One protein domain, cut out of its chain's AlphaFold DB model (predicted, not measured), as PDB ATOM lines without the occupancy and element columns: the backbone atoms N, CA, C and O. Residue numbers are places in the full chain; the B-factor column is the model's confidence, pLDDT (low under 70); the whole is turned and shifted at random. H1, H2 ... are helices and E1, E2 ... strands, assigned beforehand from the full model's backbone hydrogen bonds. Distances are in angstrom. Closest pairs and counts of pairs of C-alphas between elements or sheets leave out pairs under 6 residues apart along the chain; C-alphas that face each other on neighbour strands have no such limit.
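Overview. This is residues 2 to 101 and 458 to 543 of the 692 residues of the protein "Reverse transcriptase domain-containing protein" of Candidatus Collierbacteria bacterium CG1_02_44_10 (UniProt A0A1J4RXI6). What does the model look like at first sight? It is a flat, helical body in which H6, H7 and H8 lie side by side in a triangle with H3 crossing H8, while H2 and H5 cross each other and H4 and H9 run side by side. A hairpin of two strands, E1 and E2, reaches away from this body as an arm, the small H1 lies at another far end, and the long stretch 513 to 536 passes round the outside to the short H10. What is it made of, and how large is it? The printed part has 186 residues, with ten named helices and two named strands in the order H1 H2 H3 H4 E1 E2 H5 H6 H7 H8 H9 H10; the sheet E1 - E2 is antiparallel, and the class is mostly helix. The whole is compact, with a radius of gyration of the C-alphas of 17.0 A, and spans 53 by 50 by 27 A.

Arrangement. What meets near the first residues? H1, residues 4 to 9, is close to but not clearly touching H2, residues 12 to 28; their closest C-alphas, of Arg 8 and Asn 14, are 6.9 A apart. H2 touches H5, residues 89 to 99, only just about perpendicular at 71 degrees, with the closest C-alphas, of Ala 18 and Ala 97, 5.0 A apart. H4, residues 49 to 60, touches H9, residues 503 to 512, with residues 49 to 54 alone, at a shallow tilt of 29 degrees, the same way; the closest C-alphas, of Ala 50 and Ser 510, are 3.6 A apart. How do the strands pair? E1, residues 70 to 75, and E2, residues 81 to 86, form an antiparallel hairpin, their directions at 148 degrees. N 72 and O 84, at 2.8 A, and N 82 and O 74, at 2.7 A, are within hydrogen-bond range. Which helix is the hub? It is H8, residues 490 to 500, which touches H3, residues 38 to 47, at a steep tilt of 68 degrees, only just short of about perpendicular; the closest C-alphas, of Ala 43 and Ala 498, are 5.0 A apart. H8 also touches H6, residues 458 to 467, at a shallow tilt of 5 degrees, the same way, with the closest C-alphas, of Val 465 and Val 496, 7.0 A apart. With H7, residues 475 to 487, it forms a helical hairpin, the closest C-alphas, of Gly 485 and Gln 493, being 4.5 A apart. What of the helix backbones and H10? Each O i to N i+4 pair is within hydrogen-bond range in H1 to H6, H8 and H9, and 8 of 9 are in H7. H10, residues 537 to 540, is too short for such a pair and touches no helix.

Along the chain. Where does the first element begin, and the last one end? C-alpha 4, in H1, is at (1.291, -9.117, -115.476), and C-alpha 540, in H10, is at (-15.207, -3.386, -79.812). How long are the longer elements? H2 measures 24.4 A from first to last C-alpha, H7 18.8 A, E1 16.4 A, H4 16.2 A, and E2 15.1 A.

Size, cuts and confidence. How far does it reach? The two C-alphas farthest apart, of Ser 78 and Thr 504, are 54.5 A apart. Where is it cut, and which link is long? Residues 102 to 457 are not printed, and C-alphas 101 and 458 are 29.7 A apart across the cut; of the links printed whole, H9 to H10, with 24 residues, is long. Where is confidence low? The mean pLDDT of the printed part is 87.6, and residues 29 to 32, 78, 487 and 518 to 534 are under 70.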
ATOM      1  N   ASN A   2       7.537 -11.895-117.462       76.94
ATOM      2  CA  ASN A   2       6.849 -11.036-116.500       76.94
ATOM      3  C   ASN A   2       5.367 -11.444-116.438       76.94
ATOM      4  O   ASN A   2       4.719 -11.501-117.481       76.94
ATOM      5  N   ASP A   3       4.858 -11.798-115.259       92.44
ATOM      6  CA  ASP A   3       3.470 -12.234-115.072       92.44
ATOM      7  C   ASP A   3       2.626 -11.020-114.678       92.44
ATOM      8  O   ASP A   3       2.517 -10.676-113.503       92.44
ATOM      9  N   ALA A   4       2.040 -10.356-115.678       95.50
ATOM     10  CA  ALA A   4       1.291  -9.117-115.476       95.50
ATOM     11  C   ALA A   4       0.088  -9.276-114.527       95.50
ATOM     12  O   ALA A   4      -0.278  -8.324-113.834       95.50
ATOM     13  N   LEU A   5      -0.529 -10.463-114.475       96.75
ATOM     14  CA  LEU A   5      -1.637 -10.729-113.558       96.75
ATOM     15  C   LEU A   5      -1.127 -10.855-112.122       96.75
ATOM     16  O   LEU A   5      -1.725 -10.296-111.203       96.75
ATOM     17  N   PHE A   6      -0.006 -11.551-111.929       97.62
ATOM     18  CA  PHE A   6       0.639 -11.640-110.627       97.62
ATOM     19  C   PHE A   6       1.145 -10.273-110.145       97.62
ATOM     20  O   PHE A   6       0.946  -9.936-108.981       97.62
ATOM     21  N   ASP A   7       1.734  -9.463-111.030       97.06
ATOM     22  CA  ASP A   7       2.178  -8.097-110.714       97.06
ATOM     23  C   ASP A   7       1.002  -7.222-110.259       97.06
ATOM     24  O   ASP A   7       1.103  -6.476-109.280       97.06
ATOM     25  N   ARG A   8      -0.153  -7.357-110.924       97.62
ATOM     26  CA  ARG A   8      -1.395  -6.691-110.522       97.62
ATOM     27  C   ARG A   8      -1.885  -7.178-109.160       97.62
ATOM     28  O   ARG A   8      -2.221  -6.349-108.315       97.62
ATOM     29  N   PHE A   9      -1.886  -8.491-108.933       98.19
ATOM     30  CA  PHE A   9      -2.263  -9.093-107.656       98.19
ATOM     31  C   PHE A   9      -1.444  -8.523-106.489       98.19
ATOM     32  O   PHE A   9      -2.027  -8.074-105.500       98.19
ATOM     33  N   VAL A  10      -0.114  -8.491-106.609       97.81
ATOM     34  CA  VAL A  10       0.767  -8.025-105.522       97.81
ATOM     35  C   VAL A  10       0.854  -6.506-105.416       97.81
ATOM     36  O   VAL A  10       1.546  -6.000-104.530       97.81
ATOM     37  N   SER A  11       0.203  -5.757-106.306       98.00
ATOM     38  CA  SER A  11       0.268  -4.297-106.302       98.00
ATOM     39  C   SER A  11      -0.309  -3.707-105.010       98.00
ATOM     40  O   SER A  11      -1.280  -4.205-104.437       98.00
ATOM     41  N   ARG A  12       0.291  -2.606-104.544       97.38
ATOM     42  CA  ARG A  12      -0.140  -1.918-103.314       97.38
ATOM     43  C   ARG A  12      -1.590  -1.448-103.411       97.38
ATOM     44  O   ARG A  12      -2.319  -1.543-102.431       97.38
ATOM     45  N   ASP A  13      -1.999  -0.982-104.589       96.56
ATOM     46  CA  ASP A  13      -3.365  -0.528-104.837       96.56
ATOM     47  C   ASP A  13      -4.375  -1.670-104.749       96.56
ATOM     48  O   ASP A  13      -5.401  -1.508-104.092       96.56
ATOM     49  N   ASN A  14      -4.061  -2.848-105.304       97.50
ATOM     50  CA  ASN A  14      -4.929  -4.018-105.182       97.50
ATOM     51  C   ASN A  14      -5.060  -4.488-103.723       97.50
ATOM     52  O   ASN A  14      -6.165  -4.774-103.266       97.50
ATOM     53  N   LEU A  15      -3.953  -4.522-102.972       98.38
ATOM     54  CA  LEU A  15      -3.971  -4.897-101.552       98.38
ATOM     55  C   LEU A  15      -4.749  -3.887-100.696       98.38
ATOM     56  O   LEU A  15      -5.465  -4.278 -99.775       98.38
ATOM     57  N   ARG A  16      -4.642  -2.592-101.009       97.12
ATOM     58  CA  ARG A  16      -5.411  -1.536-100.343       97.12
ATOM     59  C   ARG A  16      -6.902  -1.663-100.633       97.12
ATOM     60  O   ARG A  16      -7.695  -1.638 -99.699       97.12
ATOM     61  N   LEU A  17      -7.275  -1.869-101.895       95.75
ATOM     62  CA  LEU A  17      -8.664  -2.115-102.281       95.75
ATOM     63  C   LEU A  17      -9.225  -3.366-101.587       95.75
ATOM     64  O   LEU A  17     -10.340  -3.347-101.076       95.75
ATOM     65  N   ALA A  18      -8.429  -4.435-101.506       97.25
ATOM     66  CA  ALA A  18      -8.811  -5.638-100.778       97.25
ATOM     67  C   ALA A  18      -9.101  -5.354 -99.297       97.25
ATOM     68  O   ALA A  18     -10.076  -5.863 -98.753       97.25
ATOM     69  N   PHE A  19      -8.301  -4.510 -98.644       97.12
ATOM     70  CA  PHE A  19      -8.565  -4.120 -97.261       97.12
ATOM     71  C   PHE A  19      -9.854  -3.299 -97.103       97.12
ATOM     72  O   PHE A  19     -10.592  -3.522 -96.145       97.12
ATOM     73  N   GLU A  20     -10.179  -2.405 -98.042       94.94
ATOM     74  CA  GLU A  20     -11.461  -1.682 -98.026       94.94
ATOM     75  C   GLU A  20     -12.658  -2.635 -98.139       94.94
ATOM     76  O   GLU A  20     -13.612  -2.526 -97.364       94.94
ATOM     77  N   PHE A  21     -12.579  -3.634 -99.024       94.31
ATOM     78  CA  PHE A  21     -13.600  -4.678 -99.119       94.31
ATOM     79  C   PHE A  21     -13.715  -5.503 -97.836       94.31
ATOM     80  O   PHE A  21     -14.825  -5.698 -97.344       94.31
ATOM     81  N   VAL A  22     -12.591  -5.912 -97.243       93.75
ATOM     82  CA  VAL A  22     -12.577  -6.654 -95.971       93.75
ATOM     83  C   VAL A  22     -13.194  -5.831 -94.833       93.75
ATOM     84  O   VAL A  22     -13.965  -6.373 -94.042       93.75
ATOM     85  N   LYS A  23     -12.915  -4.522 -94.750       90.88
ATOM     86  CA  LYS A  23     -13.542  -3.635 -93.754       90.88
ATOM     87  C   LYS A  23     -15.054  -3.563 -93.933       90.88
ATOM     88  O   LYS A  23     -15.785  -3.673 -92.948       90.88
ATOM     89  N   SER A  24     -15.522  -3.394 -95.169       88.25
ATOM     90  CA  SER A  24     -16.955  -3.381 -95.459       88.25
ATOM     91  C   SER A  24     -17.613  -4.721 -95.124       88.25
ATOM     92  O   SER A  24     -18.672  -4.733 -94.501       88.25
ATOM     93  N   GLU A  25     -16.988  -5.842 -95.489       87.50
ATOM     94  CA  GLU A  25     -17.467  -7.191 -95.173       87.50
ATOM     95  C   GLU A  25     -17.633  -7.375 -93.657       87.50
ATOM     96  O   GLU A  25     -18.722  -7.714 -93.199       87.50
ATOM     97  N   ILE A  26     -16.610  -7.046 -92.860       83.88
ATOM     98  CA  ILE A  26     -16.665  -7.138 -91.390       83.88
ATOM     99  C   ILE A  26     -17.766  -6.234 -90.825       83.88
ATOM    100  O   ILE A  26     -18.563  -6.673 -89.997       83.88
ATOM    101  N   ALA A  27     -17.858  -4.988 -91.298       78.88
ATOM    102  CA  ALA A  27     -18.869  -4.043 -90.835       78.88
ATOM    103  C   ALA A  27     -20.298  -4.484 -91.190       78.88
ATOM    104  O   ALA A  27     -21.244  -4.193 -90.451       78.88
ATOM    105  N   LYS A  28     -20.489  -5.171 -92.322       72.94
ATOM    106  CA  LYS A  28     -21.796  -5.651 -92.792       72.94
ATOM    107  C   LYS A  28     -22.176  -7.020 -92.243       72.94
ATOM    108  O   LYS A  28     -23.373  -7.259 -92.092       72.94
ATOM    109  N   SER A  29     -21.192  -7.852 -91.911       66.81
ATOM    110  CA  SER A  29     -21.369  -9.251 -91.538       66.81
ATOM    111  C   SER A  29     -22.468  -9.444 -90.493       66.81
ATOM    112  O   SER A  29     -22.545  -8.749 -89.480       66.81
ATOM    113  N   THR A  30     -23.336 -10.422 -90.745       51.25
ATOM    114  CA  THR A  30     -24.312 -10.942 -89.775       51.25
ATOM    115  C   THR A  30     -23.684 -11.968 -88.834       51.25
ATOM    116  O   THR A  30     -24.360 -12.491 -87.956       51.25
ATOM    117  N   LEU A  31     -22.379 -12.234 -88.976       60.03
ATOM    118  CA  LEU A  31     -21.614 -13.185 -88.177       60.03
ATOM    119  C   LEU A  31     -20.415 -12.504 -87.488       60.03
ATOM    120  O   LEU A  31     -19.275 -12.911 -87.732       60.03
ATOM    121  N   PRO A  32     -20.599 -11.463 -86.646       65.38
ATOM    122  CA  PRO A  32     -19.461 -10.688 -86.171       65.38
ATOM    123  C   PRO A  32     -18.778 -11.447 -85.048       65.38
ATOM    124  O   PRO A  32     -19.210 -11.438 -83.891       65.38
ATOM    125  N   LEU A  33     -17.674 -12.094 -85.396       76.56
ATOM    126  CA  LEU A  33     -16.718 -12.633 -84.440       76.56
ATOM    127  C   LEU A  33     -15.832 -11.511 -83.868       76.56
ATOM    128  O   LEU A  33     -14.690 -11.736 -83.489       76.56
ATOM    129  N   ASP A  34     -16.344 -10.281 -83.785       81.62
ATOM    130  CA  ASP A  34     -15.712  -9.206 -83.021       81.62
ATOM    131  C   ASP A  34     -15.463  -9.676 -81.577       81.62
ATOM    132  O   ASP A  34     -16.257 -10.464 -81.057       81.62
ATOM    133  N   PRO A  35     -14.394  -9.240 -80.899       87.12
ATOM    134  CA  PRO A  35     -13.369  -8.297 -81.344       87.12
ATOM    135  C   PRO A  35     -12.228  -8.921 -82.165       87.12
ATOM    136  O   PRO A  35     -11.241  -8.235 -82.406       87.12
ATOM    137  N   PHE A  36     -12.278 -10.190 -82.583       90.81
ATOM    138  CA  PHE A  36     -11.071 -10.905 -83.041       90.81
ATOM    139  C   PHE A  36     -10.365 -10.288 -84.254       90.81
ATOM    140  O   PHE A  36      -9.157 -10.448 -84.407       90.81
ATOM    141  N   TRP A  37     -11.092  -9.553 -85.096       90.56
ATOM    142  CA  TRP A  37     -10.534  -8.853 -86.254       90.56
ATOM    143  C   TRP A  37     -10.207  -7.380 -85.996       90.56
ATOM    144  O   TRP A  37      -9.451  -6.779 -86.758       90.56
ATOM    145  N   ILE A  38     -10.724  -6.794 -84.917       88.44
ATOM    146  CA  ILE A  38     -10.581  -5.364 -84.622       88.44
ATOM    147  C   ILE A  38      -9.120  -4.946 -84.418       88.44
ATOM    148  O   ILE A  38      -8.736  -3.940 -85.021       88.44
ATOM    149  N   PRO A  39      -8.279  -5.678 -83.655       91.69
ATOM    150  CA  PRO A  39      -6.856  -5.359 -83.557       91.69
ATOM    151  C   PRO A  39      -6.183  -5.293 -84.930       91.69
ATOM    152  O   PRO A  39      -5.416  -4.373 -85.206       91.69
ATOM    153  N   GLY A  40      -6.519  -6.232 -85.822       94.56
ATOM    154  CA  GLY A  40      -5.987  -6.279 -87.181       94.56
ATOM    155  C   GLY A  40      -6.414  -5.077 -88.022       94.56
ATOM    156  O   GLY A  40      -5.565  -4.442 -88.644       94.56
ATOM    157  N   VAL A  41      -7.703  -4.715 -87.992       93.56
ATOM    158  CA  VAL A  41      -8.222  -3.523 -88.691       93.56
ATOM    159  C   VAL A  41      -7.513  -2.259 -88.200       93.56
ATOM    160  O   VAL A  41      -6.937  -1.531 -89.007       93.56
ATOM    161  N   LYS A  42      -7.465  -2.043 -86.878       91.94
ATOM    162  CA  LYS A  42      -6.784  -0.888 -86.270       91.94
ATOM    163  C   LYS A  42      -5.306  -0.827 -86.644       91.94
ATOM    164  O   LYS A  42      -4.775   0.253 -86.904       91.94
ATOM    165  N   ALA A  43      -4.631  -1.975 -86.656       95.38
ATOM    166  CA  ALA A  43      -3.219  -2.046 -86.986       95.38
ATOM    167  C   ALA A  43      -2.953  -1.639 -88.438       95.38
ATOM    168  O   ALA A  43      -2.037  -0.853 -88.682       95.38
ATOM    169  N   ILE A  44      -3.764  -2.113 -89.390       97.50
ATOM    170  CA  ILE A  44      -3.635  -1.720 -90.798       97.50
ATOM    171  C   ILE A  44      -3.975  -0.240 -90.981       97.50
ATOM    172  O   ILE A  44      -3.207   0.458 -91.641       97.50
ATOM    173  N   ASP A  45      -5.043   0.265 -90.355       95.19
ATOM    174  CA  ASP A  45      -5.400   1.690 -90.419       95.19
ATOM    175  C   ASP A  45      -4.261   2.582 -89.888       95.19
ATOM    176  O   ASP A  45      -3.929   3.599 -90.498       95.19
ATOM    177  N   LYS A  46      -3.598   2.177 -88.794       94.38
ATOM    178  CA  LYS A  46      -2.448   2.905 -88.230       94.38
ATOM    179  C   LYS A  46      -1.194   2.819 -89.107       94.38
ATOM    180  O   LYS A  46      -0.476   3.807 -89.249       94.38
ATOM    181  N   LEU A  47      -0.882   1.642 -89.649       96.06
ATOM    182  CA  LEU A  47       0.331   1.415 -90.447       96.06
ATOM    183  C   LEU A  47       0.208   1.955 -91.880       96.06
ATOM    184  O   LEU A  47       1.219   2.297 -92.499       96.06
ATOM    185  N   GLY A  48      -1.011   2.009 -92.418       96.50
ATOM    186  CA  GLY A  48      -1.330   2.524 -93.744       96.50
ATOM    187  C   GLY A  48      -0.410   1.975 -94.838       96.50
ATOM    188  O   GLY A  48      -0.226   0.768 -95.000       96.50
ATOM    189  N   ASN A  49       0.226   2.878 -95.584       97.00
ATOM    190  CA  ASN A  49       1.096   2.524 -96.709       97.00
ATOM    191  C   ASN A  49       2.287   1.628 -96.323       97.00
ATOM    192  O   ASN A  49       2.762   0.874 -97.172       97.00
ATOM    193  N   ALA A  50       2.762   1.666 -95.071       96.94
ATOM    194  CA  ALA A  50       3.833   0.780 -94.607       96.94
ATOM    195  C   ALA A  50       3.428  -0.692 -94.645       96.94
ATOM    196  O   ALA A  50       4.227  -1.539 -95.059       96.94
ATOM    197  N   PHE A  51       2.181  -0.988 -94.279       98.00
ATOM    198  CA  PHE A  51       1.626  -2.331 -94.359       98.00
ATOM    199  C   PHE A  51       1.559  -2.809 -95.813       98.00
ATOM    200  O   PHE A  51       2.172  -3.821 -96.155       98.00
ATOM    201  N   PHE A  52       0.902  -2.046 -96.695       98.31
ATOM    202  CA  PHE A  52       0.701  -2.452 -98.090       98.31
ATOM    203  C   PHE A  52       2.008  -2.558 -98.879       98.31
ATOM    204  O   PHE A  52       2.185  -3.505 -99.643       98.31
ATOM    205  N   ALA A  53       2.953  -1.633 -98.677       97.31
ATOM    206  CA  ALA A  53       4.265  -1.702 -99.317       97.31
ATOM    207  C   ALA A  53       5.039  -2.960 -98.899       97.31
ATOM    208  O   ALA A  53       5.670  -3.606 -99.738       97.31
ATOM    209  N   SER A  54       4.960  -3.329 -97.621       96.62
ATOM    210  CA  SER A  54       5.678  -4.485 -97.086       96.62
ATOM    211  C   SER A  54       5.005  -5.807 -97.444       96.62
ATOM    212  O   SER A  54       5.698  -6.763 -97.786       96.62
ATOM    213  N   LEU A  55       3.669  -5.872 -97.424       97.94
ATOM    214  CA  LEU A  55       2.920  -7.053 -97.855       97.94
ATOM    215  C   LEU A  55       3.124  -7.319 -99.352       97.94
ATOM    216  O   LEU A  55       3.394  -8.451 -99.744       97.94
ATOM    217  N   SER A  56       3.083  -6.265-100.173       98.00
ATOM    218  CA  SER A  56       3.400  -6.323-101.605       98.00
ATOM    219  C   SER A  56       4.779  -6.942-101.848       98.00
ATOM    220  O   SER A  56       4.906  -7.894-102.619       98.00
ATOM    221  N   LYS A  57       5.801  -6.481-101.112       95.94
ATOM    222  CA  LYS A  57       7.160  -7.032-101.176       95.94
ATOM    223  C   LYS A  57       7.215  -8.502-100.742       95.94
ATOM    224  O   LYS A  57       7.773  -9.321-101.466       95.94
ATOM    225  N   GLN A  58       6.593  -8.856 -99.613       95.31
ATOM    226  CA  GLN A  58       6.522 -10.240 -99.116       95.31
ATOM    227  C   GLN A  58       5.898 -11.202-100.135       95.31
ATOM    228  O   GLN A  58       6.392 -12.316-100.327       95.31
ATOM    229  N   LEU A  59       4.823 -10.777-100.805       96.88
ATOM    230  CA  LEU A  59       4.157 -11.562-101.841       96.88
ATOM    231  C   LEU A  59       5.012 -11.666-103.110       96.88
ATOM    232  O   LEU A  59       5.178 -12.765-103.642       96.88
ATOM    233  N   ALA A  60       5.588 -10.552-103.571       95.81
ATOM    234  CA  ALA A  60       6.431 -10.511-104.764       95.81
ATOM    235  C   ALA A  60       7.668 -11.415-104.635       95.81
ATOM    236  O   ALA A  60       8.009 -12.137-105.575       95.81
ATOM    237  N   GLU A  61       8.286 -11.429-103.451       94.44
ATOM    238  CA  GLU A  61       9.442 -12.264-103.108       94.44
ATOM    239  C   GLU A  61       9.067 -13.723-102.774       94.44
ATOM    240  O   GLU A  61       9.952 -14.539-102.516       94.44
ATOM    241  N   GLY A  62       7.775 -14.077-102.763       94.00
ATOM    242  CA  GLY A  62       7.305 -15.433-102.459       94.00
ATOM    243  C   GLY A  62       7.499 -15.861-100.997       94.00
ATOM    244  O   GLY A  62       7.487 -17.054-100.699       94.00
ATOM    245  N   GLN A  63       7.678 -14.903-100.084       93.25
ATOM    246  CA  GLN A  63       7.930 -15.143 -98.658       93.25
ATOM    247  C   GLN A  63       6.648 -15.272 -97.827       93.25
ATOM    248  O   GLN A  63       6.699 -15.732 -96.687       93.25
ATOM    249  N   TYR A  64       5.496 -14.920 -98.402       94.94
ATOM    250  CA  TYR A  64       4.203 -15.090 -97.749       94.94
ATOM    251  C   TYR A  64       3.890 -16.568 -97.449       94.94
ATOM    252  O   TYR A  64       3.953 -17.460 -98.313       94.94
ATOM    253  N   LEU A  65       3.503 -16.803 -96.195       93.25
ATOM    254  CA  LEU A  65       3.019 -18.071 -95.672       93.25
ATOM    255  C   LEU A  65       1.646 -17.831 -95.029       93.25
ATOM    256  O   LEU A  65       1.561 -16.954 -94.165       93.25
ATOM    257  N   PRO A  66       0.601 -18.581 -95.427       93.38
ATOM    258  CA  PRO A  66      -0.719 -18.457 -94.820       93.38
ATOM    259  C   PRO A  66      -0.677 -18.801 -93.329       93.38
ATOM    260  O   PRO A  66       0.037 -19.718 -92.913       93.38
ATOM    261  N   GLY A  67      -1.452 -18.076 -92.525       89.94
ATOM    262  CA  GLY A  67      -1.711 -18.437 -91.137       89.94
ATOM    263  C   GLY A  67      -2.620 -19.668 -91.014       89.94
ATOM    264  O   GLY A  67      -3.202 -20.129 -92.003       89.94
ATOM    265  N   PRO A  68      -2.762 -20.227 -89.799       85.88
ATOM    266  CA  PRO A  68      -3.708 -21.306 -89.553       85.88
ATOM    267  C   PRO A  68      -5.155 -20.809 -89.676       85.88
ATOM    268  O   PRO A  68      -5.470 -19.682 -89.297       85.88
ATOM    269  N   ASN A  69      -6.044 -21.685 -90.146       89.06
ATOM    270  CA  ASN A  69      -7.487 -21.463 -90.102       89.06
ATOM    271  C   ASN A  69      -8.028 -21.915 -88.739       89.06
ATOM    272  O   ASN A  69      -7.868 -23.080 -88.371       89.06
ATOM    273  N   TYR A  70      -8.660 -21.011 -87.991       89.38
ATOM    274  CA  TYR A  70      -9.379 -21.363 -86.768       89.38
ATOM    275  C   TYR A  70     -10.878 -21.434 -87.062       89.38
ATOM    276  O   TYR A  70     -11.412 -20.576 -87.753       89.38
ATOM    277  N   LEU A  71     -11.573 -22.446 -86.546       88.25
ATOM    278  CA  LEU A  71     -12.992 -22.651 -86.836       88.25
ATOM    279  C   LEU A  71     -13.844 -22.346 -85.610       88.25
ATOM    280  O   LEU A  71     -13.654 -22.936 -84.547       88.25
ATOM    281  N   PHE A  72     -14.817 -21.457 -85.781       87.56
ATOM    282  CA  PHE A  72     -15.799 -21.125 -84.759       87.56
ATOM    283  C   PHE A  72     -17.164 -21.721 -85.108       87.56
ATOM    284  O   PHE A  72     -17.656 -21.583 -86.225       87.56
ATOM    285  N   HIS A  73     -17.782 -22.420 -84.160       88.12
ATOM    286  CA  HIS A  73     -18.988 -23.208 -84.409       88.12
ATOM    287  C   HIS A  73     -20.255 -22.440 -84.019       88.12
ATOM    288  O   HIS A  73     -20.540 -22.259 -82.835       88.12
ATOM    289  N   GLN A  74     -21.044 -22.040 -85.018       85.69
ATOM    290  CA  GLN A  74     -22.402 -21.521 -84.840       85.69
ATOM    291  C   GLN A  74     -23.410 -22.664 -85.011       85.69
ATOM    292  O   GLN A  74     -23.299 -23.452 -85.945       85.69
ATOM    293  N   HIS A  75     -24.416 -22.758 -84.144       84.44
ATOM    294  CA  HIS A  75     -25.434 -23.811 -84.245       84.44
ATOM    295  C   HIS A  75     -26.614 -23.347 -85.116       84.44
ATOM    296  O   HIS A  75     -27.049 -22.203 -85.036       84.44
ATOM    297  N   LYS A  76     -27.134 -24.236 -85.965       78.25
ATOM    298  CA  LYS A  76     -28.368 -24.071 -86.752       78.25
ATOM    299  C   LYS A  76     -29.591 -24.417 -85.881       78.25
ATOM    300  O   LYS A  76     -29.413 -25.063 -84.851       78.25
ATOM    301  N   PRO A  77     -30.831 -24.062 -86.292       72.56
ATOM    302  CA  PRO A  77     -32.040 -24.439 -85.548       72.56
ATOM    303  C   PRO A  77     -32.129 -25.946 -85.282       72.56
ATOM    304  O   PRO A  77     -32.496 -26.370 -84.200       72.56
ATOM    305  N   SER A  78     -31.682 -26.767 -86.237       69.19
ATOM    306  CA  SER A  78     -31.659 -28.227 -86.104       69.19
ATOM    307  C   SER A  78     -30.426 -28.776 -85.367       69.19
ATOM    308  O   SER A  78     -29.993 -29.882 -85.685       69.19
ATOM    309  N   PHE A  79     -29.754 -27.973 -84.540       75.31
ATOM    310  CA  PHE A  79     -28.491 -28.284 -83.841       75.31
ATOM    311  C   PHE A  79     -27.271 -28.643 -84.712       75.31
ATOM    312  O   PHE A  79     -26.173 -28.822 -84.193       75.31
ATOM    313  N   GLY A  80     -27.419 -28.689 -86.038       79.69
ATOM    314  CA  GLY A  80     -26.294 -28.822 -86.963       79.69
ATOM    315  C   GLY A  80     -25.337 -27.636 -86.840       79.69
ATOM    316  O   GLY A  80     -25.748 -26.539 -86.469       79.69
ATOM    317  N   ILE A  81     -24.065 -27.827 -87.171       84.75
ATOM    318  CA  ILE A  81     -23.035 -26.802 -86.973       84.75
ATOM    319  C   ILE A  81     -22.714 -26.098 -88.295       84.75
ATOM    320  O   ILE A  81     -22.598 -26.725 -89.345       84.75
ATOM    321  N   ARG A  82     -22.554 -24.777 -88.233       84.69
ATOM    322  CA  ARG A  82     -21.904 -23.942 -89.242       84.69
ATOM    323  C   ARG A  82     -20.494 -23.605 -88.748       84.69
ATOM    324  O   ARG A  82     -20.342 -23.036 -87.665       84.69
ATOM    325  N   ARG A  83     -19.473 -23.985 -89.520       89.12
ATOM    326  CA  ARG A  83     -18.052 -23.826 -89.171       89.12
ATOM    327  C   ARG A  83     -17.524 -22.537 -89.792       89.12
ATOM    328  O   ARG A  83     -17.156 -22.499 -90.957       89.12
ATOM    329  N   LEU A  84     -17.524 -21.463 -89.012       88.31
ATOM    330  CA  LEU A  84     -17.066 -20.145 -89.445       88.31
ATOM    331  C   LEU A  84     -15.542 -20.088 -89.436       88.31
ATOM    332  O   LEU A  84     -14.922 -20.359 -88.408       88.31
ATOM    333  N   ALA A  85     -14.946 -19.711 -90.564       89.88
ATOM    334  CA  ALA A  85     -13.504 -19.586 -90.693       89.88
ATOM    335  C   ALA A  85     -13.014 -18.243 -90.132       89.88
ATOM    336  O   ALA A  85     -13.301 -17.167 -90.663       89.88
ATOM    337  N   MET A  86     -12.232 -18.313 -89.062       91.00
ATOM    338  CA  MET A  86     -11.472 -17.202 -88.510       91.00
ATOM    339  C   MET A  86     -10.082 -17.184 -89.135       91.00
ATOM    340  O   MET A  86      -9.170 -17.898 -88.715       91.00
ATOM    341  N   LEU A  87      -9.942 -16.337 -90.151       93.50
ATOM    342  CA  LEU A  87      -8.678 -16.033 -90.817       93.50
ATOM    343  C   LEU A  87      -8.034 -14.784 -90.200       93.50
ATOM    344  O   LEU A  87      -8.748 -13.885 -89.741       93.50
ATOM    345  N   THR A  88      -6.700 -14.727 -90.204       94.62
ATOM    346  CA  THR A  88      -5.949 -13.534 -89.775       94.62
ATOM    347  C   THR A  88      -6.255 -12.348 -90.690       94.62
ATOM    348  O   THR A  88      -6.680 -12.539 -91.833       94.62
ATOM    349  N   MET A  89      -6.060 -11.112 -90.223       95.19
ATOM    350  CA  MET A  89      -6.360  -9.950 -91.059       95.19
ATOM    351  C   MET A  89      -5.442  -9.877 -92.285       95.19
ATOM    352  O   MET A  89      -5.911  -9.579 -93.384       95.19
ATOM    353  N   VAL A  90      -4.160 -10.227 -92.130       97.25
ATOM    354  CA  VAL A  90      -3.229 -10.354 -93.262       97.25
ATOM    355  C   VAL A  90      -3.759 -11.347 -94.297       97.25
ATOM    356  O   VAL A  90      -3.817 -11.029 -95.484       97.25
ATOM    357  N   ASP A  91      -4.186 -12.529 -93.855       97.38
ATOM    358  CA  ASP A  91      -4.706 -13.573 -94.737       97.38
ATOM    359  C   ASP A  91      -6.005 -13.166 -95.437       97.38
ATOM    360  O   ASP A  91      -6.162 -13.430 -96.629       97.38
ATOM    361  N   ARG A  92      -6.912 -12.474 -94.732       96.56
ATOM    362  CA  ARG A  92      -8.135 -11.912 -95.324       96.56
ATOM    363  C   ARG A  92      -7.809 -10.932 -96.446       96.56
ATOM    364  O   ARG A  92      -8.388 -11.045 -97.522       96.56
ATOM    365  N   VAL A  93      -6.852 -10.023 -96.230       98.25
ATOM    366  CA  VAL A  93      -6.408  -9.067 -97.259       98.25
ATOM    367  C   VAL A  93      -5.805  -9.792 -98.460       98.25
ATOM    368  O   VAL A  93      -6.154  -9.470 -99.592       98.25
ATOM    369  N   VAL A  94      -4.940 -10.789 -98.248       98.62
ATOM    370  CA  VAL A  94      -4.321 -11.551 -99.349       98.62
ATOM    371  C   VAL A  94      -5.362 -12.346-100.141       98.62
ATOM    372  O   VAL A  94      -5.339 -12.341-101.372       98.62
ATOM    373  N   TYR A  95      -6.290 -13.006 -99.454       98.38
ATOM    374  CA  TYR A  95      -7.329 -13.816-100.084       98.38
ATOM    375  C   TYR A  95      -8.328 -12.973-100.872       98.38
ATOM    376  O   TYR A  95      -8.617 -13.282-102.028       98.38
ATOM    377  N   GLN A  96      -8.774 -11.855-100.296       98.00
ATOM    378  CA  GLN A  96      -9.573 -10.866-101.008       98.00
ATOM    379  C   GLN A  96      -8.809 -10.311-102.218       98.00
ATOM    380  O   GLN A  96      -9.351 -10.277-103.317       98.00
ATOM    381  N   ALA A  97      -7.529  -9.958-102.066       98.38
ATOM    382  CA  ALA A  97      -6.706  -9.435-103.156       98.38
ATOM    383  C   ALA A  97      -6.548 -10.408-104.334       98.38
ATOM    384  O   ALA A  97      -6.480  -9.956-105.478       98.38
ATOM    385  N   LEU A  98      -6.500 -11.722-104.083       98.56
ATOM    386  CA  LEU A  98      -6.481 -12.742-105.140       98.56
ATOM    387  C   LEU A  98      -7.780 -12.756-105.947       98.56
ATOM    388  O   LEU A  98      -7.739 -12.973-107.158       98.56
ATOM    389  N   LEU A  99      -8.921 -12.550-105.287       97.81
ATOM    390  CA  LEU A  99     -10.233 -12.635-105.929       97.81
ATOM    391  C   LEU A  99     -10.825 -11.277-106.303       97.81
ATOM    392  O   LEU A  99     -11.892 -11.232-106.902       97.81
ATOM    393  N   ASN A 100     -10.119 -10.177-106.044       96.25
ATOM    394  CA  ASN A 100     -10.503  -8.865-106.546       96.25
ATOM    395  C   ASN A 100     -10.794  -8.905-108.054       96.25
ATOM    396  O   ASN A 100     -10.203  -9.689-108.807       96.25
ATOM    397  N   ARG A 101     -11.700  -8.011-108.473       93.06
ATOM    398  CA  ARG A 101     -12.247  -7.872-109.836       93.06
ATOM    399  C   ARG A 101     -11.200  -8.122-110.920       93.06
ATOM    400  O   ARG A 101     -11.354  -9.024-111.737       93.06
ATOM    401  N   ILE A 458      -3.683 -17.398 -82.312       92.31
ATOM    402  CA  ILE A 458      -3.225 -16.079 -82.736       92.31
ATOM    403  C   ILE A 458      -4.213 -14.946 -82.423       92.31
ATOM    404  O   ILE A 458      -3.777 -13.818 -82.212       92.31
ATOM    405  N   PHE A 459      -5.515 -15.228 -82.363       93.50
ATOM    406  CA  PHE A 459      -6.540 -14.225 -82.071       93.50
ATOM    407  C   PHE A 459      -6.547 -13.868 -80.588       93.50
ATOM    408  O   PHE A 459      -6.567 -12.687 -80.253       93.50
ATOM    409  N   GLU A 460      -6.434 -14.866 -79.706       95.00
ATOM    410  CA  GLU A 460      -6.228 -14.633 -78.273       95.00
ATOM    411  C   GLU A 460      -4.984 -13.769 -78.031       95.00
ATOM    412  O   GLU A 460      -5.055 -12.731 -77.373       95.00
ATOM    413  N   LEU A 461      -3.858 -14.159 -78.636       95.25
ATOM    414  CA  LEU A 461      -2.615 -13.405 -78.537       95.25
ATOM    415  C   LEU A 461      -2.780 -11.970 -79.060       95.25
ATOM    416  O   LEU A 461      -2.292 -11.028 -78.439       95.25
ATOM    417  N   GLY A 462      -3.484 -11.794 -80.181       95.12
ATOM    418  CA  GLY A 462      -3.762 -10.483 -80.764       95.12
ATOM    419  C   GLY A 462      -4.586  -9.583 -79.845       95.12
ATOM    420  O   GLY A 462      -4.283  -8.396 -79.733       95.12
ATOM    421  N   LEU A 463      -5.567 -10.139 -79.129       96.25
ATOM    422  CA  LEU A 463      -6.344  -9.394 -78.135       96.25
ATOM    423  C   LEU A 463      -5.507  -8.998 -76.916       96.25
ATOM    424  O   LEU A 463      -5.704  -7.905 -76.395       96.25
ATOM    425  N   TYR A 464      -4.542  -9.815 -76.487       96.94
ATOM    426  CA  TYR A 464      -3.614  -9.414 -75.424       96.94
ATOM    427  C   TYR A 464      -2.619  -8.340 -75.876       96.94
ATOM    428  O   TYR A 464      -2.294  -7.437 -75.104       96.94
ATOM    429  N   VAL A 465      -2.157  -8.390 -77.131       95.00
ATOM    430  CA  VAL A 465      -1.351  -7.305 -77.719       95.00
ATOM    431  C   VAL A 465      -2.164  -6.010 -77.766       95.00
ATOM    432  O   VAL A 465      -1.649  -4.964 -77.380       95.00
ATOM    433  N   GLU A 466      -3.436  -6.073 -78.157       93.81
ATOM    434  CA  GLU A 466      -4.340  -4.919 -78.123       93.81
ATOM    435  C   GLU A 466      -4.578  -4.418 -76.690       93.81
ATOM    436  O   GLU A 466      -4.464  -3.222 -76.436       93.81
ATOM    437  N   ALA A 467      -4.829  -5.317 -75.734       93.69
ATOM    438  CA  ALA A 467      -5.019  -4.971 -74.326       93.69
ATOM    439  C   ALA A 467      -3.818  -4.191 -73.766       93.69
ATOM    440  O   ALA A 467      -4.003  -3.187 -73.084       93.69
ATOM    441  N   SER A 468      -2.590  -4.572 -74.148       93.44
ATOM    442  CA  SER A 468      -1.358  -3.876 -73.746       93.44
ATOM    443  C   SER A 468      -1.292  -2.398 -74.159       93.44
ATOM    444  O   SER A 468      -0.463  -1.648 -73.647       93.44
ATOM    445  N   ALA A 469      -2.112  -1.963 -75.120       90.00
ATOM    446  CA  ALA A 469      -2.185  -0.567 -75.548       90.00
ATOM    447  C   ALA A 469      -2.944   0.338 -74.573       90.00
ATOM    448  O   ALA A 469      -2.808   1.559 -74.648       90.00
ATOM    449  N   TYR A 470      -3.728  -0.256 -73.675       90.31
ATOM    450  CA  TYR A 470      -4.543   0.451 -72.692       90.31
ATOM    451  C   TYR A 470      -3.921   0.477 -71.289       90.31
ATOM    452  O   TYR A 470      -4.427   1.160 -70.406       90.31
ATOM    453  N   LEU A 471      -2.812  -0.237 -71.092       90.88
ATOM    454  CA  LEU A 471      -2.129  -0.357 -69.807       90.88
ATOM    455  C   LEU A 471      -1.008   0.665 -69.650       90.88
ATOM    456  O   LEU A 471      -0.533   1.248 -70.630       90.88
ATOM    457  N   LEU A 472      -0.549   0.836 -68.409       89.25
ATOM    458  CA  LEU A 472       0.646   1.623 -68.123       89.25
ATOM    459  C   LEU A 472       1.870   1.066 -68.883       89.25
ATOM    460  O   LEU A 472       2.051  -0.155 -68.937       89.25
ATOM    461  N   PRO A 473       2.721   1.931 -69.468       87.62
ATOM    462  CA  PRO A 473       3.931   1.487 -70.149       87.62
ATOM    463  C   PRO A 473       4.856   0.705 -69.211       87.62
ATOM    464  O   PRO A 473       5.155   1.162 -68.109       87.62
ATOM    465  N   ASP A 474       5.355  -0.440 -69.676       91.31
ATOM    466  CA  ASP A 474       6.284  -1.292 -68.934       91.31
ATOM    467  C   ASP A 474       7.372  -1.838 -69.868       91.31
ATOM    468  O   ASP A 474       7.091  -2.410 -70.925       91.31
ATOM    469  N   GLU A 475       8.637  -1.680 -69.473       90.75
ATOM    470  CA  GLU A 475       9.783  -2.063 -70.302       90.75
ATOM    471  C   GLU A 475       9.872  -3.585 -70.521       90.75
ATOM    472  O   GLU A 475      10.327  -4.048 -71.571       90.75
ATOM    473  N   THR A 476       9.421  -4.386 -69.553       92.69
ATOM    474  CA  THR A 476       9.421  -5.852 -69.657       92.69
ATOM    475  C   THR A 476       8.397  -6.309 -70.689       92.69
ATOM    476  O   THR A 476       8.712  -7.157 -71.532       92.69
ATOM    477  N   VAL A 477       7.197  -5.721 -70.664       93.00
ATOM    478  CA  VAL A 477       6.153  -5.953 -71.674       93.00
ATOM    479  C   VAL A 477       6.640  -5.504 -73.047       93.00
ATOM    480  O   VAL A 477       6.584  -6.293 -73.991       93.00
ATOM    481  N   ASP A 478       7.203  -4.299 -73.162       91.31
ATOM    482  CA  ASP A 478       7.738  -3.781 -74.425       91.31
ATOM    483  C   ASP A 478       8.827  -4.699 -74.994       91.31
ATOM    484  O   ASP A 478       8.807  -5.051 -76.175       91.31
ATOM    485  N   ASN A 479       9.764  -5.163 -74.166       90.75
ATOM    486  CA  ASN A 479      10.796  -6.108 -74.590       90.75
ATOM    487  C   ASN A 479      10.210  -7.454 -75.035       90.75
ATOM    488  O   ASN A 479      10.685  -8.043 -76.013       90.75
ATOM    489  N   TYR A 480       9.167  -7.939 -74.361       92.50
ATOM    490  CA  TYR A 480       8.461  -9.145 -74.781       92.50
ATOM    491  C   TYR A 480       7.766  -8.950 -76.136       92.50
ATOM    492  O   TYR A 480       7.951  -9.773 -77.036       92.50
ATOM    493  N   LEU A 481       7.054  -7.835 -76.325       91.75
ATOM    494  CA  LEU A 481       6.414  -7.476 -77.593       91.75
ATOM    495  C   LEU A 481       7.438  -7.367 -78.727       91.75
ATOM    496  O   LEU A 481       7.214  -7.929 -79.798       91.75
ATOM    497  N   ARG A 482       8.611  -6.760 -78.496       88.56
ATOM    498  CA  ARG A 482       9.697  -6.729 -79.495       88.56
ATOM    499  C   ARG A 482      10.114  -8.118 -79.947       88.56
ATOM    500  O   ARG A 482      10.310  -8.355 -81.138       88.56
ATOM    501  N   ASN A 483      10.283  -9.041 -79.006       88.31
ATOM    502  CA  ASN A 483      10.644 -10.418 -79.330       88.31
ATOM    503  C   ASN A 483       9.513 -11.122 -80.087       88.31
ATOM    504  O   ASN A 483       9.783 -11.852 -81.042       88.31
ATOM    505  N   LEU A 484       8.260 -10.846 -79.714       88.44
ATOM    506  CA  LEU A 484       7.078 -11.358 -80.399       88.44
ATOM    507  C   LEU A 484       7.024 -10.887 -81.860       88.44
ATOM    508  O   LEU A 484       6.846 -11.705 -82.760       88.44
ATOM    509  N   GLY A 485       7.260  -9.596 -82.104       85.12
ATOM    510  CA  GLY A 485       7.301  -9.020 -83.446       85.12
ATOM    511  C   GLY A 485       8.443  -9.566 -84.306       85.12
ATOM    512  O   GLY A 485       8.277  -9.714 -85.505       85.12
ATOM    513  N   ASN A 486       9.587  -9.940 -83.729       80.88
ATOM    514  CA  ASN A 486      10.756 -10.375 -84.508       80.88
ATOM    515  C   ASN A 486      10.726 -11.847 -84.979       80.88
ATOM    516  O   ASN A 486      11.570 -12.226 -85.789       80.88
ATOM    517  N   GLY A 487       9.823 -12.695 -84.468       67.00
ATOM    518  CA  GLY A 487       9.899 -14.153 -84.680       67.00
ATOM    519  C   GLY A 487       8.576 -14.879 -84.927       67.00
ATOM    520  O   GLY A 487       8.547 -16.108 -84.896       67.00
ATOM    521  N   LYS A 488       7.473 -14.153 -85.125       74.62
ATOM    522  CA  LYS A 488       6.134 -14.733 -85.317       74.62
ATOM    523  C   LYS A 488       5.656 -14.578 -86.770       74.62
ATOM    524  O   LYS A 488       6.444 -14.427 -87.699       74.62
ATOM    525  N   THR A 489       4.349 -14.672 -86.964       89.38
ATOM    526  CA  THR A 489       3.638 -14.522 -88.237       89.38
ATOM    527  C   THR A 489       3.596 -13.064 -88.707       89.38
ATOM    528  O   THR A 489       3.866 -12.144 -87.930       89.38
ATOM    529  N   LEU A 490       3.198 -12.843 -89.965       93.81
ATOM    530  CA  LEU A 490       2.962 -11.496 -90.497       93.81
ATOM    531  C   LEU A 490       1.894 -10.737 -89.695       93.81
ATOM    532  O   LEU A 490       2.054  -9.548 -89.444       93.81
ATOM    533  N   GLU A 491       0.854 -11.431 -89.227       94.62
ATOM    534  CA  GLU A 491      -0.181 -10.848 -88.363       94.62
ATOM    535  C   GLU A 491       0.428 -10.283 -87.069       94.62
ATOM    536  O   GLU A 491       0.173  -9.140 -86.709       94.62
ATOM    537  N   MET A 492       1.301 -11.035 -86.387       93.38
ATOM    538  CA  MET A 492       1.938 -10.555 -85.154       93.38
ATOM    539  C   MET A 492       2.959  -9.450 -85.411       93.38
ATOM    540  O   MET A 492       3.039  -8.501 -84.635       93.38
ATOM    541  N   GLN A 493       3.708  -9.532 -86.513       93.00
ATOM    542  CA  GLN A 493       4.588  -8.449 -86.952       93.00
ATOM    543  C   GLN A 493       3.798  -7.155 -87.178       93.00
ATOM    544  O   GLN A 493       4.227  -6.094 -86.728       93.00
ATOM    545  N   MET A 494       2.630  -7.247 -87.816       94.94
ATOM    546  CA  MET A 494       1.721  -6.128 -88.048       94.94
ATOM    547  C   MET A 494       1.182  -5.561 -86.729       94.94
ATOM    548  O   MET A 494       1.350  -4.370 -86.477       94.94
ATOM    549  N   LEU A 495       0.588  -6.395 -85.867       94.56
ATOM    550  CA  LEU A 495      -0.014  -5.957 -84.600       94.56
ATOM    551  C   LEU A 495       1.015  -5.301 -83.668       94.56
ATOM    552  O   LEU A 495       0.795  -4.195 -83.176       94.56
ATOM    553  N   VAL A 496       2.176  -5.935 -83.475       93.12
ATOM    554  CA  VAL A 496       3.260  -5.390 -82.642       93.12
ATOM    555  C   VAL A 496       3.828  -4.109 -83.248       93.12
ATOM    556  O   VAL A 496       4.076  -3.144 -82.529       93.12
ATOM    557  N   SER A 497       4.022  -4.054 -84.567       92.00
ATOM    558  CA  SER A 497       4.543  -2.846 -85.211       92.00
ATOM    559  C   SER A 497       3.566  -1.682 -85.095       92.00
ATOM    560  O   SER A 497       3.978  -0.574 -84.761       92.00
ATOM    561  N   ALA A 498       2.270  -1.926 -85.294       92.31
ATOM    562  CA  ALA A 498       1.245  -0.922 -85.044       92.31
ATOM    563  C   ALA A 498       1.256  -0.478 -83.577       92.31
ATOM    564  O   ALA A 498       1.128   0.710 -83.294       92.31
ATOM    565  N   ARG A 499       1.473  -1.399 -82.635       88.62
ATOM    566  CA  ARG A 499       1.563  -1.078 -81.208       88.62
ATOM    567  C   ARG A 499       2.786  -0.231 -80.855       88.62
ATOM    568  O   ARG A 499       2.639   0.639 -80.006       88.62
ATOM    569  N   MET A 500       3.948  -0.470 -81.467       88.25
ATOM    570  CA  MET A 500       5.240   0.046 -80.982       88.25
ATOM    571  C   MET A 500       5.911   1.116 -81.862       88.25
ATOM    572  O   MET A 500       6.838   1.784 -81.406       88.25
ATOM    573  N   LEU A 501       5.513   1.272 -83.129       88.50
ATOM    574  CA  LEU A 501       6.171   2.213 -84.040       88.50
ATOM    575  C   LEU A 501       5.646   3.644 -83.899       88.50
ATOM    576  O   LEU A 501       4.438   3.890 -83.861       88.50
ATOM    577  N   HIS A 502       6.582   4.594 -83.929       87.12
ATOM    578  CA  HIS A 502       6.290   6.021 -84.046       87.12
ATOM    579  C   HIS A 502       5.939   6.396 -85.505       87.12
ATOM    580  O   HIS A 502       6.516   5.806 -86.428       87.12
ATOM    581  N   PRO A 503       5.078   7.405 -85.761       89.00
ATOM    582  CA  PRO A 503       4.701   7.826 -87.116       89.00
ATOM    583  C   PRO A 503       5.871   8.057 -88.087       89.00
ATOM    584  O   PRO A 503       5.801   7.671 -89.251       89.00
ATOM    585  N   THR A 504       6.988   8.613 -87.612       88.81
ATOM    586  CA  THR A 504       8.197   8.812 -88.436       88.81
ATOM    587  C   THR A 504       8.826   7.498 -88.902       88.81
ATOM    588  O   THR A 504       9.338   7.422 -90.015       88.81
ATOM    589  N   GLN A 505       8.775   6.443 -88.086       90.31
ATOM    590  CA  GLN A 505       9.263   5.119 -88.470       90.31
ATOM    591  C   GLN A 505       8.319   4.464 -89.483       90.31
ATOM    592  O   GLN A 505       8.783   3.835 -90.430       90.31
ATOM    593  N   ILE A 506       7.006   4.653 -89.310       92.25
ATOM    594  CA  ILE A 506       5.985   4.179 -90.254       92.25
ATOM    595  C   ILE A 506       6.197   4.825 -91.633       92.25
ATOM    596  O   ILE A 506       6.200   4.113 -92.637       92.25
ATOM    597  N   ASP A 507       6.476   6.133 -91.704       91.56
ATOM    598  CA  ASP A 507       6.786   6.818 -92.971       91.56
ATOM    599  C   ASP A 507       8.012   6.213 -93.680       91.56
ATOM    600  O   ASP A 507       7.963   5.914 -94.875       91.56
ATOM    601  N   VAL A 508       9.092   5.935 -92.944       91.38
ATOM    602  CA  VAL A 508      10.287   5.271 -93.497       91.38
ATOM    603  C   VAL A 508       9.953   3.871 -94.029       91.38
ATOM    604  O   VAL A 508      10.380   3.496 -95.125       91.38
ATOM    605  N   LEU A 509       9.161   3.093 -93.289       91.44
ATOM    606  CA  LEU A 509       8.745   1.752 -93.706       91.44
ATOM    607  C   LEU A 509       7.801   1.774 -94.913       91.44
ATOM    608  O   LEU A 509       7.863   0.871 -95.741       91.44
ATOM    609  N   SER A 510       6.996   2.826 -95.076       92.50
ATOM    610  CA  SER A 510       6.153   3.021 -96.265       92.50
ATOM    611  C   SER A 510       6.956   3.170 -97.558       92.50
ATOM    612  O   SER A 510       6.514   2.735 -98.624       92.50
ATOM    613  N   LYS A 511       8.171   3.719 -97.459       92.19
ATOM    614  CA  LYS A 511       9.090   3.898 -98.589       92.19
ATOM    615  C   LYS A 511       9.909   2.637 -98.865       92.19
ATOM    616  O   LYS A 511      10.131   2.297-100.024       92.19
ATOM    617  N   THR A 512      10.340   1.938 -97.816       90.50
ATOM    618  CA  THR A 512      11.261   0.787 -97.912       90.50
ATOM    619  C   THR A 512      10.562  -0.569 -98.067       90.50
ATOM    620  O   THR A 512      11.141  -1.498 -98.635       90.50
ATOM    621  N   GLY A 513       9.322  -0.704 -97.584       90.81
ATOM    622  CA  GLY A 513       8.584  -1.970 -97.564       90.81
ATOM    623  C   GLY A 513       9.189  -3.017 -96.618       90.81
ATOM    624  O   GLY A 513       9.116  -4.210 -96.899       90.81
ATOM    625  N   GLU A 514       9.851  -2.594 -95.535       89.88
ATOM    626  CA  GLU A 514      10.606  -3.487 -94.638       89.88
ATOM    627  C   GLU A 514       9.890  -3.843 -93.322       89.88
ATOM    628  O   GLU A 514      10.513  -4.422 -92.431       89.88
ATOM    629  N   LEU A 515       8.582  -3.571 -93.199       90.62
ATOM    630  CA  LEU A 515       7.793  -3.893 -91.995       90.62
ATOM    631  C   LEU A 515       7.829  -5.387 -91.650       90.62
ATOM    632  O   LEU A 515       7.772  -5.745 -90.483       90.62
ATOM    633  N   PHE A 516       7.918  -6.246 -92.665       90.19
ATOM    634  CA  PHE A 516       7.941  -7.701 -92.501       90.19
ATOM    635  C   PHE A 516       9.329  -8.316 -92.711       90.19
ATOM    636  O   PHE A 516       9.471  -9.503 -93.000       90.19
ATOM    637  N   SER A 517      10.381  -7.495 -92.667       78.06
ATOM    638  CA  SER A 517      11.728  -7.990 -92.926       78.06
ATOM    639  C   SER A 517      12.219  -8.891 -91.788       78.06
ATOM    640  O   SER A 517      11.945  -8.654 -90.617       78.06
ATOM    641  N   LYS A 518      13.041  -9.893 -92.123       64.56
ATOM    642  CA  LYS A 518      13.722 -10.742 -91.126       64.56
ATOM    643  C   LYS A 518      14.766  -9.988 -90.289       64.56
ATOM    644  O   LYS A 518      15.353 -10.563 -89.374       64.56
ATOM    645  N   ARG A 519      15.073  -8.731 -90.629       64.06
ATOM    646  CA  ARG A 519      15.965  -7.894 -89.821       64.06
ATOM    647  C   ARG A 519      15.182  -7.414 -88.608       64.06
ATOM    648  O   ARG A 519      14.021  -7.050 -88.738       64.06
ATOM    649  N   LYS A 520      15.836  -7.368 -87.443       63.16
ATOM    650  CA  LYS A 520      15.221  -6.806 -86.237       63.16
ATOM    651  C   LYS A 520      14.721  -5.396 -86.539       63.16
ATOM    652  O   LYS A 520      15.533  -4.488 -86.738       63.16
ATOM    653  N   LEU A 521      13.403  -5.219 -86.550       64.56
ATOM    654  CA  LEU A 521      12.818  -3.890 -86.580       64.56
ATOM    655  C   LEU A 521      13.211  -3.186 -85.288       64.56
ATOM    656  O   LEU A 521      13.053  -3.718 -84.187       64.56
ATOM    657  N   ARG A 522      13.767  -1.980 -85.421       66.94
ATOM    658  CA  ARG A 522      14.032  -1.113 -84.273       66.94
ATOM    659  C   ARG A 522      12.703  -0.532 -83.802       66.94
ATOM    660  O   ARG A 522      12.337   0.574 -84.179       66.94
ATOM    661  N   LEU A 523      11.967  -1.312 -83.025       69.69
ATOM    662  CA  LEU A 523      10.710  -0.900 -82.407       69.69
ATOM    663  C   LEU A 523      11.017   0.045 -81.236       69.69
ATOM    664  O   LEU A 523      11.803  -0.311 -80.351       69.69
ATOM    665  N   GLY A 524      10.441   1.250 -81.259       63.75
ATOM    666  CA  GLY A 524      10.609   2.255 -80.205       63.75
ATOM    667  C   GLY A 524       9.895   1.872 -78.906       63.75
ATOM    668  O   GLY A 524       9.221   0.846 -78.844       63.75
ATOM    669  N   ASN A 525      10.074   2.671 -77.853       61.19
ATOM    670  CA  ASN A 525       9.142   2.672 -76.722       61.19
ATOM    671  C   ASN A 525       7.947   3.542 -77.114       61.19
ATOM    672  O   ASN A 525       8.128   4.608 -77.708       61.19
ATOM    673  N   THR A 526       6.746   3.127 -76.744       57.41
ATOM    674  CA  THR A 526       5.570   4.003 -76.799       57.41
ATOM    675  C   THR A 526       5.265   4.541 -75.419       57.41
ATOM    676  O   THR A 526       5.063   3.767 -74.491       57.41
ATOM    677  N   THR A 527       5.184   5.861 -75.304       53.09
ATOM    678  CA  THR A 527       4.798   6.553 -74.067       53.09
ATOM    679  C   THR A 527       3.308   6.884 -74.007       53.09
ATOM    680  O   THR A 527       2.839   7.369 -72.983       53.09
ATOM    681  N   GLU A 528       2.557   6.649 -75.085       61.72
ATOM    682  CA  GLU A 528       1.133   6.981 -75.157       61.72
ATOM    683  C   GLU A 528       0.266   5.766 -74.827       61.72
ATOM    684  O   GLU A 528       0.216   4.791 -75.578       61.72
ATOM    685  N   VAL A 529      -0.437   5.859 -73.698       63.44
ATOM    686  CA  VAL A 529      -1.576   4.994 -73.376       63.44
ATOM    687  C   VAL A 529      -2.736   5.409 -74.276       63.44
ATOM    688  O   VAL A 529      -3.052   6.599 -74.367       63.44
ATOM    689  N   MET A 530      -3.387   4.454 -74.950       66.31
ATOM    690  CA  MET A 530      -4.611   4.770 -75.685       66.31
ATOM    691  C   MET A 530      -5.661   5.293 -74.701       66.31
ATOM    692  O   MET A 530      -6.081   4.582 -73.793       66.31
ATOM    693  N   GLY A 531      -6.087   6.549 -74.870       55.22
ATOM    694  CA  GLY A 531      -7.088   7.147 -73.992       55.22
ATOM    695  C   GLY A 531      -8.406   6.363 -74.009       55.22
ATOM    696  O   GLY A 531      -8.857   5.928 -75.070       55.22
ATOM    697  N   GLN A 532      -9.068   6.269 -72.849       53.59
ATOM    698  CA  GLN A 532     -10.368   5.596 -72.648       53.59
ATOM    699  C   GLN A 532     -11.489   6.060 -73.609       53.59
ATOM    700  O   GLN A 532     -12.528   5.419 -73.712       53.59
ATOM    701  N   LYS A 533     -11.313   7.190 -74.313       50.34
ATOM    702  CA  LYS A 533     -12.378   7.907 -75.032       50.34
ATOM    703  C   LYS A 533     -12.568   7.562 -76.514       50.34
ATOM    704  O   LYS A 533     -13.562   8.007 -77.080       50.34
ATOM    705  N   ASN A 534     -11.673   6.819 -77.172       57.25
ATOM    706  CA  ASN A 534     -11.703   6.779 -78.645       57.25
ATOM    707  C   ASN A 534     -12.659   5.737 -79.263       57.25
ATOM    708  O   ASN A 534     -13.099   5.941 -80.393       57.25
ATOM    709  N   ILE A 535     -12.999   4.637 -78.574       71.69
ATOM    710  CA  ILE A 535     -13.919   3.592 -79.076       71.69
ATOM    711  C   ILE A 535     -14.643   2.939 -77.889       71.69
ATOM    712  O   ILE A 535     -13.983   2.511 -76.944       71.69
ATOM    713  N   SER A 536     -15.975   2.821 -77.939       83.50
ATOM    714  CA  SER A 536     -16.752   2.179 -76.871       83.50
ATOM    715  C   SER A 536     -16.595   0.653 -76.854       83.50
ATOM    716  O   SER A 536     -16.427   0.011 -77.895       83.50
ATOM    717  N   ILE A 537     -16.686   0.061 -75.658       86.94
ATOM    718  CA  ILE A 537     -16.594  -1.394 -75.439       86.94
ATOM    719  C   ILE A 537     -17.646  -2.133 -76.276       86.94
ATOM    720  O   ILE A 537     -17.334  -3.153 -76.885       86.94
ATOM    721  N   GLU A 538     -18.865  -1.598 -76.398       85.06
ATOM    722  CA  GLU A 538     -19.917  -2.227 -77.207       85.06
ATOM    723  C   GLU A 538     -19.585  -2.324 -78.701       85.06
ATOM    724  O   GLU A 538     -19.991  -3.287 -79.359       85.06
ATOM    725  N   LYS A 539     -18.824  -1.360 -79.230       81.88
ATOM    726  CA  LYS A 539     -18.367  -1.352 -80.618       81.88
ATOM    727  C   LYS A 539     -17.202  -2.316 -80.800       81.88
ATOM    728  O   LYS A 539     -17.151  -3.004 -81.811       81.88
ATOM    729  N   VAL A 540     -16.311  -2.413 -79.810       85.81
ATOM    730  CA  VAL A 540     -15.207  -3.386 -79.812       85.81
ATOM    731  C   VAL A 540     -15.732  -4.819 -79.720       85.81
ATOM    732  O   VAL A 540     -15.348  -5.676 -80.500       85.81
ATOM    733  N   LEU A 541     -16.656  -5.112 -78.813       87.12
ATOM    734  CA  LEU A 541     -17.209  -6.464 -78.690       87.12
ATOM    735  C   LEU A 541     -18.242  -6.783 -79.783       87.12
ATOM    736  O   LEU A 541     -18.716  -7.918 -79.882       87.12
ATOM    737  N   GLY A 542     -18.594  -5.800 -80.613       81.12
ATOM    738  CA  GLY A 542     -19.566  -5.944 -81.685       81.12
ATOM    739  C   GLY A 542     -20.959  -6.291 -81.169       81.12
ATOM    740  O   GLY A 542     -21.654  -7.058 -81.822       81.12
ATOM    741  N   VAL A 543     -21.367  -5.778 -80.002       77.81
ATOM    742  CA  VAL A 543     -22.734  -5.943 -79.456       77.81
ATOM    743  C   VAL A 543     -23.635  -4.779 -79.855       77.81
ATOM    744  O   VAL A 543     -24.848  -4.947 -79.864       77.81
TER     745      VAL A 543